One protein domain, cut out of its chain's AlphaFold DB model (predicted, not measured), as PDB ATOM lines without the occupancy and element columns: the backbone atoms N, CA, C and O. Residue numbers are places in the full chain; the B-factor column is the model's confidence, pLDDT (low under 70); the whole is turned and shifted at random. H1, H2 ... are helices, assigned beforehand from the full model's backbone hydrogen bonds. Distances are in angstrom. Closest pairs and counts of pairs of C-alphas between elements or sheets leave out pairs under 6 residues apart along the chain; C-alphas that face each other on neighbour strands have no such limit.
ATOM      1  N   ARG A   2       8.852  14.706  -1.161       59.94
ATOM      2  CA  ARG A   2       9.861  13.731  -1.648       59.94
ATOM      3  C   ARG A   2      11.306  14.271  -1.715       59.94
ATOM      4  O   ARG A   2      12.227  13.555  -1.352       59.94
ATOM      5  N   LYS A   3      11.492  15.545  -2.099       60.72
ATOM      6  CA  LYS A   3      12.819  16.192  -2.173       60.72
ATOM      7  C   LYS A   3      13.495  16.380  -0.802       60.72
ATOM      8  O   LYS A   3      14.696  16.192  -0.686       60.72
ATOM      9  N   VAL A   4      12.731  16.697   0.247       66.75
ATOM     10  CA  VAL A   4      13.268  16.897   1.612       66.75
ATOM     11  C   VAL A   4      13.851  15.595   2.162       66.75
ATOM     12  O   VAL A   4      14.945  15.591   2.717       66.75
ATOM     13  N   ASN A   5      13.180  14.468   1.906       71.12
ATOM     14  CA  ASN A   5      13.681  13.151   2.287       71.12
ATOM     15  C   ASN A   5      14.967  12.762   1.530       71.12
ATOM     16  O   ASN A   5      15.881  12.190   2.117       71.12
ATOM     17  N   THR A   6      15.080  13.119   0.244       76.88
ATOM     18  CA  THR A   6      16.307  12.873  -0.533       76.88
ATOM     19  C   THR A   6      17.483  13.739  -0.085       76.88
ATOM     20  O   THR A   6      18.607  13.252  -0.101       76.88
ATOM     21  N   TYR A   7      17.254  14.984   0.355       83.75
ATOM     22  CA  TYR A   7      18.325  15.840   0.888       83.75
ATOM     23  C   TYR A   7      18.851  15.342   2.239       83.75
ATOM     24  O   TYR A   7      20.061  15.344   2.447       83.75
ATOM     25  N   ASN A   8      17.974  14.846   3.120       81.44
ATOM     26  CA  ASN A   8      18.399  14.215   4.375       81.44
ATOM     27  C   ASN A   8      19.250  12.959   4.134       81.44
ATOM     28  O   ASN A   8      20.279  12.780   4.782       81.44
ATOM     29  N   TRP A   9      18.864  12.113   3.176       87.50
ATOM     30  CA  TRP A   9      19.651  10.932   2.809       87.50
ATOM     31  C   TRP A   9      21.010  11.299   2.194       87.50
ATOM     32  O   TRP A   9      22.030  10.726   2.569       87.50
ATOM     33  N   LEU A  10      21.038  12.311   1.321       90.50
ATOM     34  CA  LEU A  10      22.277  12.878   0.780       90.50
ATOM     35  C   LEU A  10      23.197  13.401   1.889       90.50
ATOM     36  O   LEU A  10      24.383  13.083   1.892       90.50
ATOM     37  N   GLY A  11      22.657  14.144   2.859       93.38
ATOM     38  CA  GLY A  11      23.420  14.641   4.007       93.38
ATOM     39  C   GLY A  11      24.016  13.513   4.853       93.38
ATOM     40  O   GLY A  11      25.192  13.569   5.209       93.38
ATOM     41  N   ALA A  12      23.239  12.454   5.108       91.69
ATOM     42  CA  ALA A  12      23.711  11.276   5.832       91.69
ATOM     43  C   ALA A  12      24.845  10.543   5.089       91.69
ATOM     44  O   ALA A  12      25.839  10.170   5.712       91.69
ATOM     45  N   ILE A  13      24.740  10.384   3.763       93.56
ATOM     46  CA  ILE A  13      25.800   9.779   2.938       93.56
ATOM     47  C   ILE A  13      27.080  10.618   2.987       93.56
ATOM     48  O   ILE A  13      28.168  10.065   3.139       93.56
ATOM     49  N   VAL A  14      26.967  11.944   2.876       93.50
ATOM     50  CA  VAL A  14      28.128  12.846   2.912       93.50
ATOM     51  C   VAL A  14      28.824  12.789   4.275       93.50
ATOM     52  O   VAL A  14      30.044  12.644   4.324       93.50
ATOM     53  N   MET A  15      28.067  12.826   5.376       91.19
ATOM     54  CA  MET A  15      28.600  12.659   6.738       91.19
ATOM     55  C   MET A  15      29.336  11.325   6.906       91.19
ATOM     56  O   MET A  15      30.464  11.297   7.401       91.19
ATOM     57  N   LEU A  16      28.728  10.227   6.443       91.81
ATOM     58  CA  LEU A  16      29.347   8.903   6.475       91.81
ATOM     59  C   LEU A  16      30.659   8.886   5.677       91.81
ATOM     60  O   LEU A  16      31.672   8.391   6.164       91.81
ATOM     61  N   PHE A  17      30.664   9.456   4.472       90.75
ATOM     62  CA  PHE A  17      31.841   9.485   3.606       90.75
ATOM     63  C   PHE A  17      33.008  10.269   4.221       90.75
ATOM     64  O   PHE A  17      34.148   9.809   4.171       90.75
ATOM     65  N   VAL A  18      32.733  11.419   4.845       89.88
ATOM     66  CA  VAL A  18      33.757  12.221   5.536       89.88
ATOM     67  C   VAL A  18      34.356  11.453   6.717       89.88
ATOM     68  O   VAL A  18      35.576  11.424   6.866       89.88
ATOM     69  N   PHE A  19      33.529  10.772   7.512       89.06
ATOM     70  CA  PHE A  19      34.001   9.963   8.640       89.06
ATOM     71  C   PHE A  19      34.898   8.797   8.189       89.06
ATOM     72  O   PHE A  19      35.964   8.552   8.752       89.06
ATOM     73  N   VAL A  20      34.493   8.118   7.115       87.88
ATOM     74  CA  VAL A  20      35.265   7.050   6.463       87.88
ATOM     75  C   VAL A  20      36.614   7.590   5.973       87.88
ATOM     76  O   VAL A  20      37.658   7.020   6.290       87.88
ATOM     77  N   MET A  21      36.619   8.726   5.268       84.38
ATOM     78  CA  MET A  21      37.847   9.382   4.796       84.38
ATOM     79  C   MET A  21      38.780   9.787   5.945       84.38
ATOM     80  O   MET A  21      39.993   9.627   5.831       84.38
ATOM     81  N   GLN A  22      38.230  10.248   7.070       82.38
ATOM     82  CA  GLN A  22      39.007  10.607   8.257       82.38
ATOM     83  C   GLN A  22      39.687   9.394   8.921       82.38
ATOM     84  O   GLN A  22      40.764   9.531   9.502       82.38
ATOM     85  N   SER A  23      39.085   8.204   8.834       78.81
ATOM     86  CA  SER A  23      39.631   6.978   9.434       78.81
ATOM     87  C   SER A  23      40.815   6.400   8.638       78.81
ATOM     88  O   SER A  23      41.742   5.813   9.202       78.81
ATOM     89  N   PHE A  24      40.848   6.612   7.320       77.94
ATOM     90  CA  PHE A  24      41.811   5.978   6.421       77.94
ATOM     91  C   PHE A  24      43.067   6.817   6.155       77.94
ATOM     92  O   PHE A  24      43.322   7.271   5.043       77.94
ATOM     93  N   ASN A  25      43.927   6.945   7.163       72.44
ATOM     94  CA  ASN A  25      45.170   7.714   7.031       72.44
ATOM     95  C   ASN A  25      46.264   7.016   6.200       72.44
ATOM     96  O   ASN A  25      47.001   7.679   5.473       72.44
ATOM     97  N   ASN A  26      46.343   5.683   6.255       79.88
ATOM     98  CA  ASN A  26      47.414   4.906   5.613       79.88
ATOM     99  C   ASN A  26      46.994   4.219   4.303       79.88
ATOM    100  O   ASN A  26      47.843   3.707   3.570       79.88
ATOM    101  N   VAL A  27      45.700   4.240   3.967       86.06
ATOM    102  CA  VAL A  27      45.161   3.567   2.770       86.06
ATOM    103  C   VAL A  27      45.705   4.179   1.485       86.06
ATOM    104  O   VAL A  27      46.000   3.452   0.543       86.06
ATOM    105  N   ILE A  28      45.921   5.495   1.462       86.88
ATOM    106  CA  ILE A  28      46.461   6.196   0.292       86.88
ATOM    107  C   ILE A  28      47.861   5.666  -0.055       86.88
ATOM    108  O   ILE A  28      48.122   5.326  -1.207       86.88
ATOM    109  N   ILE A  29      48.740   5.503   0.940       88.81
ATOM    110  CA  ILE A  29      50.117   5.015   0.741       88.81
ATOM    111  C   ILE A  29      50.117   3.559   0.253       88.81
ATOM    112  O   ILE A  29      50.889   3.197  -0.635       88.81
ATOM    113  N   VAL A  30      49.229   2.730   0.808       90.50
ATOM    114  CA  VAL A  30      49.064   1.335   0.382       90.50
ATOM    115  C   VAL A  30      48.526   1.267  -1.050       90.50
ATOM    116  O   VAL A  30      49.035   0.495  -1.857       90.50
ATOM    117  N   SER A  31      47.547   2.104  -1.403       89.50
ATOM    118  CA  SER A  31      47.010   2.163  -2.768       89.50
ATOM    119  C   SER A  31      48.065   2.601  -3.789       89.50
ATOM    120  O   SER A  31      48.194   1.970  -4.836       89.50
ATOM    121  N   ASP A  32      48.901   3.593  -3.457       89.88
ATOM    122  CA  ASP A  32      50.013   4.026  -4.309       89.88
ATOM    123  C   ASP A  32      51.044   2.906  -4.521       89.88
ATOM    124  O   ASP A  32      51.566   2.742  -5.622       89.88
ATOM    125  N   TYR A  33      51.301   2.078  -3.502       92.62
ATOM    126  CA  TYR A  33      52.163   0.904  -3.643       92.62
ATOM    127  C   TYR A  33      51.607  -0.117  -4.644       92.62
ATOM    128  O   TYR A  33      52.370  -0.642  -5.459       92.62
ATOM    129  N   TYR A  34      50.298  -0.384  -4.622       90.69
ATOM    130  CA  TYR A  34      49.670  -1.315  -5.567       90.69
ATOM    131  C   TYR A  34      49.623  -0.767  -6.996       90.69
ATOM    132  O   TYR A  34      49.847  -1.517  -7.941       90.69
ATOM    133  N   LEU A  35      49.387   0.536  -7.166       93.81
ATOM    134  CA  LEU A  35      49.383   1.170  -8.488       93.81
ATOM    135  C   LEU A  35      50.797   1.286  -9.079       93.81
ATOM    136  O   LEU A  35      50.977   1.141 -10.285       93.81
ATOM    137  N   ASN A  36      51.808   1.518  -8.234       92.38
ATOM    138  CA  ASN A  36      53.178   1.824  -8.654       92.38
ATOM    139  C   ASN A  36      54.218   0.824  -8.123       92.38
ATOM    140  O   ASN A  36      55.347   1.208  -7.806       92.38
ATOM    141  N   THR A  37      53.885  -0.466  -8.025       87.62
ATOM    142  CA  THR A  37      54.752  -1.473  -7.377       87.62
ATOM    143  C   THR A  37      56.170  -1.520  -7.967       87.62
ATOM    144  O   THR A  37      57.148  -1.643  -7.226       87.62
ATOM    145  N   SER A  38      56.317  -1.329  -9.282       88.00
ATOM    146  CA  SER A  38      57.617  -1.301  -9.974       88.00
ATOM    147  C   SER A  38      58.571  -0.234  -9.420       88.00
ATOM    148  O   SER A  38      59.755  -0.503  -9.208       88.00
ATOM    149  N   LYS A  39      58.048   0.954  -9.098       88.88
ATOM    150  CA  LYS A  39      58.809   2.063  -8.508       88.88
ATOM    151  C   LYS A  39      59.314   1.713  -7.110       88.88
ATOM    152  O   LYS A  39      60.471   1.964  -6.781       88.88
ATOM    153  N   TYR A  40      58.469   1.077  -6.302       89.81
ATOM    154  CA  TYR A  40      58.834   0.645  -4.951       89.81
ATOM    155  C   TYR A  40      59.872  -0.484  -4.957       89.81
ATOM    156  O   TYR A  40      60.760  -0.503  -4.103       89.81
ATOM    157  N   ILE A  41      59.802  -1.394  -5.933       87.81
ATOM    158  CA  ILE A  41      60.809  -2.446  -6.127       87.81
ATOM    159  C   ILE A  41      62.150  -1.842  -6.559       87.81
ATOM    160  O   ILE A  41      63.188  -2.226  -6.016       87.81
ATOM    161  N   ALA A  42      62.144  -0.877  -7.485       87.44
ATOM    162  CA  ALA A  42      63.359  -0.202  -7.946       87.44
ATOM    163  C   ALA A  42      64.081   0.543  -6.811       87.44
ATOM    164  O   ALA A  42      65.306   0.552  -6.753       87.44
ATOM    165  N   GLN A  43      63.324   1.121  -5.875       85.44
ATOM    166  CA  GLN A  43      63.862   1.838  -4.716       85.44
ATOM    167  C   GLN A  43      64.121   0.927  -3.498       85.44
ATOM    168  O   GLN A  43      64.412   1.430  -2.414       85.44
ATOM    169  N   CYS A  44      64.000  -0.398  -3.614       87.75
ATOM    170  CA  CYS A  44      64.141  -1.314  -2.481       87.75
ATOM    171  C   CYS A  44      65.576  -1.331  -1.919       87.75
ATOM    172  O   CYS A  44      66.521  -1.680  -2.622       87.75
ATOM    173  N   VAL A  45      65.733  -1.024  -0.627       84.38
ATOM    174  CA  VAL A  45      67.038  -1.062   0.065       84.38
ATOM    175  C   VAL A  45      67.497  -2.481   0.397       84.38
ATOM    176  O   VAL A  45      68.690  -2.751   0.422       84.38
ATOM    177  N   ASN A  46      66.560  -3.410   0.613       82.00
ATOM    178  CA  ASN A  46      66.860  -4.781   1.029       82.00
ATOM    179  C   ASN A  46      66.843  -5.768  -0.152       82.00
ATOM    180  O   ASN A  46      66.345  -6.885  -0.037       82.00
ATOM    181  N   LYS A  47      67.327  -5.337  -1.325       76.19
ATOM    182  CA  LYS A  47      67.272  -6.124  -2.572       76.19
ATOM    183  C   LYS A  47      68.150  -7.383  -2.518       76.19
ATOM    184  O   LYS A  47      67.847  -8.356  -3.197       76.19
ATOM    185  N   ALA A  48      69.209  -7.355  -1.707       72.62
ATOM    186  CA  ALA A  48      70.153  -8.460  -1.540       72.62
ATOM    187  C   ALA A  48      69.644  -9.562  -0.593       72.62
ATOM    188  O   ALA A  48      70.167 -10.673  -0.611       72.62
ATOM    189  N   ASN A  49      68.627  -9.282   0.228       74.00
ATOM    190  CA  ASN A  49      68.138 -10.242   1.208       74.00
ATOM    191  C   ASN A  49      66.917 -11.001   0.671       74.00
ATOM    192  O   ASN A  49      65.765 -10.600   0.851       74.00
ATOM    193  N   ILE A  50      67.205 -12.112  -0.010       66.44
ATOM    194  CA  ILE A  50      66.215 -12.976  -0.670       66.44
ATOM    195  C   ILE A  50      65.225 -13.568   0.346       66.44
ATOM    196  O   ILE A  50      64.045 -13.705   0.032       66.44
ATOM    197  N   SER A  51      65.668 -13.823   1.585       74.31
ATOM    198  CA  SER A  51      64.847 -14.442   2.638       74.31
ATOM    199  C   SER A  51      63.599 -13.634   3.020       74.31
ATOM    200  O   SER A  51      62.609 -14.206   3.467       74.31
ATOM    201  N   MET A  52      63.614 -12.310   2.819       74.69
ATOM    202  CA  MET A  52      62.526 -11.433   3.261       74.69
ATOM    203  C   MET A  52      61.443 -11.187   2.202       74.69
ATOM    204  O   MET A  52      60.466 -10.509   2.513       74.69
ATOM    205  N   HIS A  53      61.611 -11.665   0.957       76.25
ATOM    206  CA  HIS A  53      60.671 -11.447  -0.161       76.25
ATOM    207  C   HIS A  53      60.060 -10.026  -0.183       76.25
ATOM    208  O   HIS A  53      58.847  -9.830  -0.292       76.25
ATOM    209  N   CYS A  54      60.920  -9.012  -0.029       84.12
ATOM    210  CA  CYS A  54      60.503  -7.657   0.330       84.12
ATOM    211  C   CYS A  54      59.628  -6.981  -0.741       84.12
ATOM    212  O   CYS A  54      58.691  -6.271  -0.392       84.12
ATOM    213  N   ASN A  55      59.905  -7.180  -2.036       85.25
ATOM    214  CA  ASN A  55      59.111  -6.630  -3.152       85.25
ATOM    215  C   ASN A  55      58.771  -5.124  -3.014       85.25
ATOM    216  O   ASN A  55      57.677  -4.684  -3.361       85.25
ATOM    217  N   GLY A  56      59.681  -4.319  -2.453       86.38
ATOM    218  CA  GLY A  56      59.466  -2.881  -2.230       86.38
ATOM    219  C   GLY A  56      58.603  -2.515  -1.012       86.38
ATOM    220  O   GLY A  56      58.449  -1.326  -0.720       86.38
ATOM    221  N   LYS A  57      58.096  -3.494  -0.248       87.94
ATOM    222  CA  LYS A  57      57.287  -3.277   0.969       87.94
ATOM    223  C   LYS A  57      58.038  -2.487   2.044       87.94
ATOM    224  O   LYS A  57      57.427  -1.673   2.729       87.94
ATOM    225  N   CYS A  58      59.365  -2.630   2.129       89.81
ATOM    226  CA  CYS A  58      60.184  -1.847   3.060       89.81
ATOM    227  C   CYS A  58      60.071  -0.332   2.821       89.81
ATOM    228  O   CYS A  58      60.123   0.450   3.765       89.81
ATOM    229  N   GLN A  59      59.914   0.098   1.564       91.06
ATOM    230  CA  GLN A  59      59.773   1.515   1.233       91.06
ATOM    231  C   GLN A  59      58.368   2.033   1.545       91.06
ATOM    232  O   GLN A  59      58.223   3.167   1.996       91.06
ATOM    233  N   MET A  60      57.340   1.201   1.356       91.44
ATOM    234  CA  MET A  60      55.971   1.517   1.772       91.44
ATOM    235  C   MET A  60      55.901   1.720   3.290       91.44
ATOM    236  O   MET A  60      55.440   2.759   3.757       91.44
ATOM    237  N   GLU A  61      56.441   0.776   4.060       89.38
ATOM    238  CA  GLU A  61      56.470   0.854   5.523       89.38
ATOM    239  C   GLU A  61      57.275   2.061   6.022       89.38
ATOM    240  O   GLU A  61      56.861   2.757   6.949       89.38
ATOM    241  N   LYS A  62      58.404   2.372   5.371       89.94
ATOM    242  CA  LYS A  62      59.193   3.568   5.684       89.94
ATOM    243  C   LYS A  62      58.386   4.855   5.493       89.94
ATOM    244  O   LYS A  62      58.484   5.740   6.341       89.94
ATOM    245  N   LYS A  63      57.592   4.955   4.421       89.94
ATOM    246  CA  LYS A  63      56.712   6.109   4.174       89.94
ATOM    247  C   LYS A  63      55.605   6.214   5.221       89.94
ATOM    248  O   LYS A  63      55.421   7.300   5.756       89.94
ATOM    249  N   ILE A  64      54.949   5.103   5.569       89.50
ATOM    250  CA  ILE A  64      53.928   5.067   6.635       89.50
ATOM    251  C   ILE A  64      54.523   5.592   7.949       89.50
ATOM    252  O   ILE A  64      54.029   6.564   8.504       89.50
ATOM    253  N   ARG A  65      55.679   5.064   8.368       89.12
ATOM    254  CA  ARG A  65      56.375   5.519   9.586       89.12
ATOM    255  C   ARG A  65      56.796   6.989   9.538       89.12
ATOM    256  O   ARG A  65      56.875   7.634  10.578       89.12
ATOM    257  N   GLN A  66      57.146   7.517   8.366       89.38
ATOM    258  CA  GLN A  66      57.482   8.936   8.207       89.38
ATOM    259  C   GLN A  66      56.246   9.825   8.349       89.38
ATOM    260  O   GLN A  66      56.330  10.853   9.016       89.38
ATOM    261  N   GLU A  67      55.122   9.434   7.757       86.50
ATOM    262  CA  GLU A  67      53.849  10.150   7.884       86.50
ATOM    263  C   GLU A  67      53.296  10.067   9.313       86.50
ATOM    264  O   GLU A  67      52.903  11.093   9.866       86.50
ATOM    265  N   ASP A  68      53.382   8.904   9.963       84.69
ATOM    266  CA  ASP A  68      53.016   8.734  11.375       84.69
ATOM    267  C   ASP A  68      53.874   9.623  12.285       84.69
ATOM    268  O   ASP A  68      53.351  10.311  13.156       84.69
ATOM    269  N   LYS A  69      55.191   9.696  12.040       85.88
ATOM    270  CA  LYS A  69      56.079  10.613  12.773       85.88
ATOM    271  C   LYS A  69      55.722  12.075  12.534       85.88
ATOM    272  O   LYS A  69      55.753  12.852  13.475       85.88
ATOM    273  N   LYS A  70      55.407  12.489  11.305       83.00
ATOM    274  CA  LYS A  70      54.989  13.878  11.031       83.00
ATOM    275  C   LYS A  70      53.684  14.227  11.747       83.00
ATOM    276  O   LYS A  70      53.557  15.340  12.242       83.00
ATOM    277  N   ARG A  71      52.750  13.276  11.834       72.06
ATOM    278  CA  ARG A  71      51.476  13.428  12.553       72.06
ATOM    279  C   ARG A  71      51.674  13.474  14.072       72.06
ATOM    280  O   ARG A  71      51.110  14.349  14.714       72.06
ATOM    281  N   GLY A  72      52.539  12.615  14.618       66.12
ATOM    282  CA  GLY A  72      52.922  12.594  16.039       66.12
ATOM    283  C   GLY A  72      53.913  13.687  16.466       66.12
ATOM    284  O   GLY A  72      54.359  13.682  17.604       66.12
ATOM    285  N   ASN A  73      54.290  14.605  15.563       53.50
ATOM    286  CA  ASN A  73      55.073  15.811  15.866       53.50
ATOM    287  C   ASN A  73      54.194  17.084  15.928       53.50
ATOM    288  O   ASN A  73      54.718  18.197  15.884       53.50
TER     289      ASN A  73
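What this domain is: This is residues 2 to 73 of the 128 residues of an uncharacterized protein of Arachidicoccus soli (UniProt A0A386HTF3). One long helix, H1, sticks out as a free arm from a small body of three helices, in which H2 and the first part of H4 lie side by side, opposite ways, and short H3 stands across them near the first residues of H4. A long loop between H3 and H4 folds back to the body, and its residues 48 to 53 stick out. The printed part has 72 residues with four named helices, H1, H2, H3, H4 in chain order, and no named strand; the class is all helix. The whole is extended, with a radius of gyration of the C-alphas of 19.0 A and spans of 64 by 29 by 18 A, the arm H1 making much of the length.

How they stand to each other: H1, residues 2 to 23, touches no helix. A tight link of 3 residues joins it to H2, residues 27 to 35, yet the two are apart. H3, residues 37 to 42, is close to H2 but not clearly touching, about perpendicular at 78 degrees; their closest C-alphas, of Tyr 33 and Tyr 40, are 6.8 A apart. H4, residues 57 to 71, touches H2 with residues 60 to 64 alone, at a shallow tilt of 26 degrees, opposite ways; the closest C-alphas, of Tyr 33 and Met 60, are 6.6 A apart. H4 touches H3 with residues 57 to 60 alone, about perpendicular at 82 degrees; the closest C-alphas, of Tyr 40 and Gln 59, are 6.3 A apart. In H1, H2, H3 and H4 every O i to N i+4 pair is within hydrogen-bond range.

Where its parts are: H1 begins at C-alpha 2, (9.861, 13.731, -1.648), and is 32.5 A long. H2 is 12.3 A and H3 8.7 A long. H4 is 21.1 A long and ends at C-alpha 71, (51.476, 13.428, 12.553).

The domain as a whole: The C-alphas farthest apart, of Arg 2 and Ala 48, are 64.2 A apart. The printed part has no cut; the link from H3 to H4 is long. Residues 2 to 4, 50 and 72 to 73 have pLDDT under 70.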